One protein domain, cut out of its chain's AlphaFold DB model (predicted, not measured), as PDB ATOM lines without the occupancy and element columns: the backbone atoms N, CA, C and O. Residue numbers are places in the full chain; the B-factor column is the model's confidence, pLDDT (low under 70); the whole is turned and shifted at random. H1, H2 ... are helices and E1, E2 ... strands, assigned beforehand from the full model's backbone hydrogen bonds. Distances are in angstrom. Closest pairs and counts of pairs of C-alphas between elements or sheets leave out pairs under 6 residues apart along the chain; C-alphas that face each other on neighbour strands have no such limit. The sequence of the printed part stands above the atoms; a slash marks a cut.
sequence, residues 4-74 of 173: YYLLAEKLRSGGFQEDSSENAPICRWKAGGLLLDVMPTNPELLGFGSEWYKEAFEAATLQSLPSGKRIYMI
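This is residues 4 to 74 of the 173 residues of an uncharacterized protein of Desulforhopalus sp. IMCC35007 (UniProt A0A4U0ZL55). Two small antiparallel hairpins, E1-E2 and E3-E4, stand apart like the arms of a U, with residues 38 to 52 and H2 as its base; H1 is beside the first hairpin. The printed part has 71 residues, under half in named elements, of mixed class: two helices and four strands, ordered H1, E1, E2, H2, E3, E4. It is only just loose, close to compact, with radius of gyration of the C-alphas 13.7 A and spans of 34 by 32 by 22 A.

H1, residues 4 to 13, is near E1, residues 28 to 31, with 7 pairs of C-alphas within 10 A. E1 and E2, residues 34 to 37, form an antiparallel hairpin at 156 degrees; N 29 and O 36 are 2.7 A apart, within hydrogen-bond range. H2, residues 53 to 58, is only just apart from E4, residues 70 to 73, at 8.5 A. E3, residues 61 to 64, and E4 form an antiparallel hairpin at 140 degrees, with N 63 and O 71 within hydrogen-bond range at 2.8 A. In H1 and H2 every O i to N i+4 pair is within range.

H1 spans 14.3 A from C-alpha 4 at (62.679, 82.101, 19.090). E1 spans 10.5 A, E2 10.2 A, H2 8.6 A and E3 10.0 A. E4 spans 9.3 A, ending at C-alpha 73, (63.083, 94.109, 33.607).

The C-alphas farthest apart, of Glu 22 and Gly 68, are 37.0 A apart. The printed part has no cut. The links H1 to E1 and E2 to H2 are long. No printed residue is under 70 in pLDDT.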
ATOM      1  N   TYR A   4      61.792  81.119  19.710       85.94
ATOM      2  CA  TYR A   4      62.679  82.101  19.090       85.94
ATOM      3  C   TYR A   4      62.339  82.369  17.616       85.94
ATOM      4  O   TYR A   4      62.271  83.522  17.202       85.94
ATOM      5  N   TYR A   5      62.044  81.332  16.825       85.50
ATOM      6  CA  TYR A   5      61.685  81.501  15.413       85.50
ATOM      7  C   TYR A   5      60.326  82.187  15.245       85.50
ATOM      8  O   TYR A   5      60.157  83.010  14.354       85.50
ATOM      9  N   LEU A   6      59.367  81.909  16.134       91.19
ATOM     10  CA  LEU A   6      58.076  82.605  16.121       91.19
ATOM     11  C   LEU A   6      58.230  84.089  16.478       91.19
ATOM     12  O   LEU A   6      57.524  84.930  15.923       91.19
ATOM     13  N   LEU A   7      59.144  84.423  17.394       92.62
ATOM     14  CA  LEU A   7      59.492  85.810  17.694       92.62
ATOM     15  C   LEU A   7      60.204  86.477  16.509       92.62
ATOM     16  O   LEU A   7      59.848  87.599  16.160       92.62
ATOM     17  N   ALA A   8      61.136  85.781  15.857       92.75
ATOM     18  CA  ALA A   8      61.836  86.265  14.669       92.75
ATOM     19  C   ALA A   8      60.859  86.644  13.541       92.75
ATOM     20  O   ALA A   8      60.942  87.748  13.007       92.75
ATOM     21  N   GLU A   9      59.866  85.801  13.234       94.88
ATOM     22  CA  GLU A   9      58.840  86.146  12.235       94.88
ATOM     23  C   GLU A   9      58.027  87.388  12.628       94.88
ATOM     24  O   GLU A   9      57.748  88.250  11.792       94.88
ATOM     25  N   LYS A  10      57.680  87.531  13.916       96.00
ATOM     26  CA  LYS A  10      56.991  88.733  14.410       96.00
ATOM     27  C   LYS A  10      57.851  89.983  14.234       96.00
ATOM     28  O   LYS A  10      57.329  91.002  13.785       96.00
ATOM     29  N   LEU A  11      59.145  89.905  14.538       96.56
ATOM     30  CA  LEU A  11      60.088  91.007  14.339       96.56
ATOM     31  C   LEU A  11      60.161  91.406  12.861       96.56
ATOM     32  O   LEU A  11      59.979  92.586  12.554       96.56
ATOM     33  N   ARG A  12      60.296  90.434  11.946       96.31
ATOM     34  CA  ARG A  12      60.294  90.697  10.495       96.31
ATOM     35  C   ARG A  12      59.000  91.342  10.017       96.31
ATOM     36  O   ARG A  12      59.040  92.334   9.295       96.31
ATOM     37  N   SER A  13      57.851  90.858  10.492       96.50
ATOM     38  CA  SER A  13      56.555  91.480  10.186       96.50
ATOM     39  C   SER A  13      56.433  92.916  10.720       96.50
ATOM     40  O   SER A  13      55.727  93.735  10.137       96.50
ATOM     41  N   GLY A  14      57.151  93.233  11.803       94.94
ATOM     42  CA  GLY A  14      57.254  94.568  12.392       94.94
ATOM     43  C   GLY A  14      58.306  95.471  11.742       94.94
ATOM     44  O   GLY A  14      58.527  96.575  12.235       94.94
ATOM     45  N   GLY A  15      58.959  95.024  10.663       96.56
ATOM     46  CA  GLY A  15      59.962  95.794   9.926       96.56
ATOM     47  C   GLY A  15      61.390  95.683  10.465       96.56
ATOM     48  O   GLY A  15      62.266  96.392   9.970       96.56
ATOM     49  N   PHE A  16      61.642  94.809  11.445       97.69
ATOM     50  CA  PHE A  16      63.003  94.472  11.856       97.69
ATOM     51  C   PHE A  16      63.641  93.480  10.885       97.69
ATOM     52  O   PHE A  16      62.970  92.630  10.308       97.69
ATOM     53  N   GLN A  17      64.955  93.558  10.737       96.69
ATOM     54  CA  GLN A  17      65.758  92.595   9.988       96.69
ATOM     55  C   GLN A  17      66.983  92.231  10.818       96.69
ATOM     56  O   GLN A  17      67.461  93.062  11.593       96.69
ATOM     57  N   GLU A  18      67.481  91.010  10.673       95.56
ATOM     58  CA  GLU A  18      68.755  90.610  11.256       95.56
ATOM     59  C   GLU A  18      69.875  91.538  10.773       95.56
ATOM     60  O   GLU A  18      69.945  91.911   9.598       95.56
ATOM     61  N   ASP A  19      70.755  91.939  11.683       95.81
ATOM     62  CA  ASP A  19      71.880  92.793  11.346       95.81
ATOM     63  C   ASP A  19      72.975  91.989  10.642       95.81
ATOM     64  O   ASP A  19      73.740  91.264  11.270       95.81
ATOM     65  N   SER A  20      73.066  92.145   9.324       92.62
ATOM     66  CA  SER A  20      74.077  91.489   8.492       92.62
ATOM     67  C   SER A  20      75.359  92.312   8.321       92.62
ATOM     68  O   SER A  20      76.138  92.043   7.405       92.62
ATOM     69  N   SER A  21      75.551  93.371   9.114       93.38
ATOM     70  CA  SER A  21      76.771  94.183   9.047       93.38
ATOM     71  C   SER A  21      77.973  93.368   9.521       93.38
ATOM     72  O   SER A  21      77.844  92.479  10.362       93.38
ATOM     73  N   GLU A  22      79.158  93.684   9.004       91.50
ATOM     74  CA  GLU A  22      80.389  93.027   9.441       91.50
ATOM     75  C   GLU A  22      80.565  93.165  10.964       91.50
ATOM     76  O   GLU A  22      80.394  94.251  11.521       91.50
ATOM     77  N   ASN A  23      80.875  92.053  11.635       87.38
ATOM     78  CA  ASN A  23      81.026  91.947  13.093       87.38
ATOM     79  C   ASN A  23      79.773  92.281  13.926       87.38
ATOM     80  O   ASN A  23      79.870  92.429  15.146       87.38
ATOM     81  N   ALA A  24      78.589  92.387  13.314       88.94
ATOM     82  CA  ALA A  24      77.356  92.530  14.075       88.94
ATOM     83  C   ALA A  24      77.097  91.274  14.932       88.94
ATOM     84  O   ALA A  24      77.248  90.151  14.439       88.94
ATOM     85  N   PRO A  25      76.683  91.427  16.206       90.00
ATOM     86  CA  PRO A  25      76.247  90.289  17.004       90.00
ATOM     87  C   PRO A  25      75.094  89.562  16.307       90.00
ATOM     88  O   PRO A  25      74.132  90.197  15.887       90.00
ATOM     89  N   ILE A  26      75.137  88.230  16.237       90.75
ATOM     90  CA  ILE A  26      74.097  87.426  15.558       90.75
ATOM     91  C   ILE A  26      72.693  87.596  16.170       90.75
ATOM     92  O   ILE A  26      71.686  87.319  15.527       90.75
ATOM     93  N   CYS A  27      72.612  88.056  17.420       91.75
ATOM     94  CA  CYS A  27      71.359  88.367  18.100       91.75
ATOM     95  C   CYS A  27      70.788  89.747  17.738       91.75
ATOM     96  O   CYS A  27      69.695  90.075  18.199       91.75
ATOM     97  N   ARG A  28      71.515  90.571  16.973       96.00
ATOM     98  CA  ARG A  28      71.150  91.958  16.689       96.00
ATOM     99  C   ARG A  28      70.174  92.062  15.528       96.00
ATOM    100  O   ARG A  28      70.362  91.477  14.465       96.00
ATOM    101  N   TRP A  29      69.166  92.894  15.731       97.12
ATOM    102  CA  TRP A  29      68.144  93.268  14.766       97.12
ATOM    103  C   TRP A  29      68.150  94.781  14.551       97.12
ATOM    104  O   TRP A  29      68.485  95.554  15.451       97.12
ATOM    105  N   LYS A  30      67.737  95.208  13.358       97.12
ATOM    106  CA  LYS A  30      67.675  96.610  12.937       97.12
ATOM    107  C   LYS A  30      66.311  96.961  12.363       97.12
ATOM    108  O   LYS A  30      65.779  96.215  11.548       97.12
ATOM    109  N   ALA A  31      65.784  98.123  12.737       96.12
ATOM    110  CA  ALA A  31      64.616  98.736  12.104       96.12
ATOM    111  C   ALA A  31      64.815 100.255  12.015       96.12
ATOM    112  O   ALA A  31      64.694 100.977  13.008       96.12
ATOM    113  N   GLY A  32      65.157 100.755  10.824       90.50
ATOM    114  CA  GLY A  32      65.555 102.153  10.651       90.50
ATOM    115  C   GLY A  32      66.784 102.487  11.505       90.50
ATOM    116  O   GLY A  32      67.830 101.868  11.345       90.50
ATOM    117  N   GLY A  33      66.653 103.453  12.419       91.50
ATOM    118  CA  GLY A  33      67.714 103.830  13.363       91.50
ATOM    119  C   GLY A  33      67.742 103.026  14.671       91.50
ATOM    120  O   GLY A  33      68.562 103.323  15.534       91.50
ATOM    121  N   LEU A  34      66.840 102.055  14.858       94.94
ATOM    122  CA  LEU A  34      66.748 101.271  16.092       94.94
ATOM    123  C   LEU A  34      67.575  99.991  15.996       94.94
ATOM    124  O   LEU A  34      67.438  99.239  15.029       94.94
ATOM    125  N   LEU A  35      68.368  99.730  17.037       95.81
ATOM    126  CA  LEU A  35      69.035  98.451  17.276       95.81
ATOM    127  C   LEU A  35      68.290  97.693  18.376       95.81
ATOM    128  O   LEU A  35      67.902  98.286  19.384       95.81
ATOM    129  N   LEU A  36      68.102  96.390  18.187       95.56
ATOM    130  CA  LEU A  36      67.468  95.501  19.152       95.56
ATOM    131  C   LEU A  36      68.251  94.191  19.230       95.56
ATOM    132  O   LEU A  36      68.273  93.437  18.266       95.56
ATOM    133  N   ASP A  37      68.834  93.893  20.385       94.12
ATOM    134  CA  ASP A  37      69.488  92.607  20.624       94.12
ATOM    135  C   ASP A  37      68.481  91.635  21.257       94.12
ATOM    136  O   ASP A  37      67.931  91.899  22.328       94.12
ATOM    137  N   VAL A  38      68.207  90.516  20.582       93.25
ATOM    138  CA  VAL A  38      67.243  89.497  21.020       93.25
ATOM    139  C   VAL A  38      67.989  88.237  21.421       93.25
ATOM    140  O   VAL A  38      68.464  87.475  20.581       93.25
ATOM    141  N   MET A  39      68.065  88.007  22.727       90.19
ATOM    142  CA  MET A  39      68.758  86.862  23.309       90.19
ATOM    143  C   MET A  39      67.751  85.763  23.681       90.19
ATOM    144  O   MET A  39      66.801  86.046  24.416       90.19
ATOM    145  N   PRO A  40      67.915  84.513  23.211       90.81
ATOM    146  CA  PRO A  40      67.125  83.394  23.708       90.81
ATOM    147  C   PRO A  40      67.532  83.036  25.140       90.81
ATOM    148  O   PRO A  40      68.680  83.215  25.540       90.81
ATOM    149  N   THR A  41      66.604  82.452  25.896       90.88
ATOM    150  CA  THR A  41      66.887  81.945  27.248       90.88
ATOM    151  C   THR A  41      67.748  80.683  27.247       90.88
ATOM    152  O   THR A  41      68.430  80.421  28.231       90.88
ATOM    153  N   ASN A  42      67.744  79.912  26.152       88.88
ATOM    154  CA  ASN A  42      68.683  78.812  25.943       88.88
ATOM    155  C   ASN A  42      69.944  79.330  25.216       88.88
ATOM    156  O   ASN A  42      69.846  79.630  24.019       88.88
ATOM    157  N   PRO A  43      71.114  79.396  25.881       82.38
ATOM    158  CA  PRO A  43      72.349  79.906  25.281       82.38
ATOM    159  C   PRO A  43      72.870  79.042  24.121       82.38
ATOM    160  O   PRO A  43      73.532  79.557  23.221       82.38
ATOM    161  N   GLU A  44      72.531  77.749  24.070       85.31
ATOM    162  CA  GLU A  44      72.943  76.857  22.976       85.31
ATOM    163  C   GLU A  44      72.338  77.262  21.625       85.31
ATOM    164  O   GLU A  44      72.891  76.943  20.577       85.31
ATOM    165  N   LEU A  45      71.216  77.992  21.631       84.75
ATOM    166  CA  LEU A  45      70.495  78.339  20.409       84.75
ATOM    167  C   LEU A  45      71.265  79.325  19.520       84.75
ATOM    168  O   LEU A  45      71.134  79.258  18.300       84.75
ATOM    169  N   LEU A  46      72.064  80.215  20.118       83.06
ATOM    170  CA  LEU A  46      72.952  81.132  19.389       83.06
ATOM    171  C   LEU A  46      74.442  80.827  19.603       83.06
ATOM    172  O   LEU A  46      75.285  81.500  19.017       83.06
ATOM    173  N   GLY A  47      74.778  79.823  20.418       82.00
ATOM    174  CA  GLY A  47      76.159  79.430  20.714       82.00
ATOM    175  C   GLY A  47      76.873  80.318  21.739       82.00
ATOM    176  O   GLY A  47      78.076  80.169  21.935       82.00
ATOM    177  N   PHE A  48      76.160  81.238  22.392       81.62
ATOM    178  CA  PHE A  48      76.667  82.069  23.486       81.62
ATOM    179  C   PHE A  48      75.514  82.572  24.359       81.62
ATOM    180  O   PHE A  48      74.357  82.638  23.940       81.62
ATOM    181  N   GLY A  49      75.840  82.961  25.587       84.31
ATOM    182  CA  GLY A  49      74.893  83.513  26.545       84.31
ATOM    183  C   GLY A  49      75.342  83.255  27.975       84.31
ATOM    184  O   GLY A  49      76.498  82.911  28.217       84.31
ATOM    185  N   SER A  50      74.420  83.424  28.917       88.69
ATOM    186  CA  SER A  50      74.637  83.095  30.322       88.69
ATOM    187  C   SER A  50      73.767  81.909  30.713       88.69
ATOM    188  O   SER A  50      72.613  81.824  30.291       88.69
ATOM    189  N   GLU A  51      74.298  81.032  31.567       91.12
ATOM    190  CA  GLU A  51      73.514  79.976  32.223       91.12
ATOM    191  C   GLU A  51      72.309  80.547  32.985       91.12
ATOM    192  O   GLU A  51      71.287  79.885  33.099       91.12
ATOM    193  N   TRP A  52      72.394  81.811  33.409       95.56
ATOM    194  CA  TRP A  52      71.374  82.498  34.189       95.56
ATOM    195  C   TRP A  52      70.206  83.057  33.372       95.56
ATOM    196  O   TRP A  52      69.280  83.607  33.961       95.56
ATOM    197  N   TYR A  53      70.217  82.992  32.035       94.00
ATOM    198  CA  TYR A  53      69.193  83.664  31.222       94.00
ATOM    199  C   TYR A  53      67.778  83.145  31.447       94.00
ATOM    200  O   TYR A  53      66.831  83.934  31.408       94.00
ATOM    201  N   LYS A  54      67.612  81.844  31.681       94.69
ATOM    202  CA  LYS A  54      66.290  81.269  31.922       94.69
ATOM    203  C   LYS A  54      65.712  81.779  33.241       94.69
ATOM    204  O   LYS A  54      64.618  82.334  33.258       94.69
ATOM    205  N   GLU A  55      66.469  81.659  34.319       96.38
ATOM    206  CA  GLU A  55      66.071  82.104  35.648       96.38
ATOM    207  C   GLU A  55      65.917  83.629  35.703       96.38
ATOM    208  O   GLU A  55      64.982  84.133  36.319       96.38
ATOM    209  N   ALA A  56      66.777  84.375  35.005       96.81
ATOM    210  CA  ALA A  56      66.671  85.824  34.871       96.81
ATOM    211  C   ALA A  56      65.371  86.253  34.178       96.81
ATOM    212  O   ALA A  56      64.760  87.246  34.576       96.81
ATOM    213  N   PHE A  57      64.948  85.513  33.148       95.56
ATOM    214  CA  PHE A  57      63.687  85.748  32.451       95.56
ATOM    215  C   PHE A  57      62.484  85.445  33.351       95.56
ATOM    216  O   PHE A  57      61.555  86.246  33.421       95.56
ATOM    217  N   GLU A  58      62.517  84.326  34.077       96.19
ATOM    218  CA  GLU A  58      61.453  83.922  35.007       96.19
ATOM    219  C   GLU A  58      61.333  84.866  36.215       96.19
ATOM    220  O   GLU A  58      60.228  85.147  36.678       96.19
ATOM    221  N   ALA A  59      62.457  85.394  36.705       97.06
ATOM    222  CA  ALA A  59      62.512  86.322  37.833       97.06
ATOM    223  C   ALA A  59      62.329  87.798  37.439       97.06
ATOM    224  O   ALA A  59      62.351  88.669  38.313       97.06
ATOM    225  N   ALA A  60      62.182  88.105  36.146       97.62
ATOM    226  CA  ALA A  60      62.049  89.475  35.676       97.62
ATOM    227  C   ALA A  60      60.835  90.166  36.317       97.62
ATOM    228  O   ALA A  60      59.736  89.617  36.410       97.62
ATOM    229  N   THR A  61      61.022  91.412  36.743       96.94
ATOM    230  CA  THR A  61      59.998  92.178  37.462       96.94
ATOM    231  C   THR A  61      59.380  93.240  36.570       96.94
ATOM    232  O   THR A  61      60.039  93.808  35.701       96.94
ATOM    233  N   LEU A  62      58.096  93.527  36.775       97.69
ATOM    234  CA  LEU A  62      57.390  94.536  35.993       97.69
ATOM    235  C   LEU A  62      57.785  95.948  36.450       97.69
ATOM    236  O   LEU A  62      57.582  96.308  37.607       97.69
ATOM    237  N   GLN A  63      58.288  96.764  35.528       96.44
ATOM    238  CA  GLN A  63      58.700  98.147  35.757       96.44
ATOM    239  C   GLN A  63      57.862  99.106  34.916       96.44
ATOM    240  O   GLN A  63      57.531  98.813  33.766       96.44
ATOM    241  N   SER A  64      57.515 100.259  35.488       97.06
ATOM    242  CA  SER A  64      56.782 101.312  34.776       97.06
ATOM    243  C   SER A  64      57.758 102.337  34.208       97.06
ATOM    244  O   SER A  64      58.554 102.917  34.939       97.06
ATOM    245  N   LEU A  65      57.682 102.573  32.901       95.31
ATOM    246  CA  LEU A  65      58.449 103.607  32.217       95.31
ATOM    247  C   LEU A  65      57.797 104.988  32.417       95.31
ATOM    248  O   LEU A  65      56.584 105.052  32.632       95.31
ATOM    249  N   PRO A  66      58.536 106.103  32.225       96.31
ATOM    250  CA  PRO A  66      57.965 107.456  32.284       96.31
ATOM    251  C   PRO A  66      56.772 107.682  31.342       96.31
ATOM    252  O   PRO A  66      55.925 108.529  31.594       96.31
ATOM    253  N   SER A  67      56.676 106.894  30.266       96.56
ATOM    254  CA  SER A  67      55.546 106.906  29.327       96.56
ATOM    255  C   SER A  67      54.270 106.222  29.850       96.56
ATOM    256  O   SER A  67      53.271 106.185  29.137       96.56
ATOM    257  N   GLY A  68      54.298 105.618  31.042       96.31
ATOM    258  CA  GLY A  68      53.208 104.811  31.603       96.31
ATOM    259  C   GLY A  68      53.156 103.367  31.087       96.31
ATOM    260  O   GLY A  68      52.404 102.548  31.619       96.31
ATOM    261  N   LYS A  69      53.967 103.019  30.079       97.06
ATOM    262  CA  LYS A  69      54.122 101.633  29.616       97.06
ATOM    263  C   LYS A  69      54.805 100.786  30.683       97.06
ATOM    264  O   LYS A  69      55.648 101.283  31.426       97.06
ATOM    265  N   ARG A  70      54.477  99.495  30.715       97.56
ATOM    266  CA  ARG A  70      55.110  98.528  31.615       97.56
ATOM    267  C   ARG A  70      55.959  97.538  30.830       97.56
ATOM    268  O   ARG A  70      55.511  97.052  29.794       97.56
ATOM    269  N   ILE A  71      57.156  97.253  31.331       96.88
ATOM    270  CA  ILE A  71      58.092  96.281  30.755       96.88
ATOM    271  C   ILE A  71      58.552  95.304  31.830       96.88
ATOM    272  O   ILE A  71      58.629  95.673  32.997       96.88
ATOM    273  N   TYR A  72      58.868  94.072  31.445       97.56
ATOM    274  CA  TYR A  72      59.611  93.180  32.328       97.56
ATOM    275  C   TYR A  72      61.089  93.551  32.270       97.56
ATOM    276  O   TYR A  72      61.658  93.680  31.188       97.56
ATOM    277  N   MET A  73      61.686  93.748  33.437       96.94
ATOM    278  CA  MET A  73      63.083  94.109  33.607       96.94
ATOM    279  C   MET A  73      63.773  93.043  34.446       96.94
ATOM    280  O   MET A  73      63.269  92.637  35.497       96.94
ATOM    281  N   ILE A  74      64.936  92.606  33.973       97.56
ATOM    282  CA  ILE A  74      65.836  91.735  34.726       97.56
ATOM    283  C   ILE A  74      66.156  92.354  36.097       97.56
ATOM    284  O   ILE A  74      66.270  93.574  36.230       97.56
TER     285      ILE A  74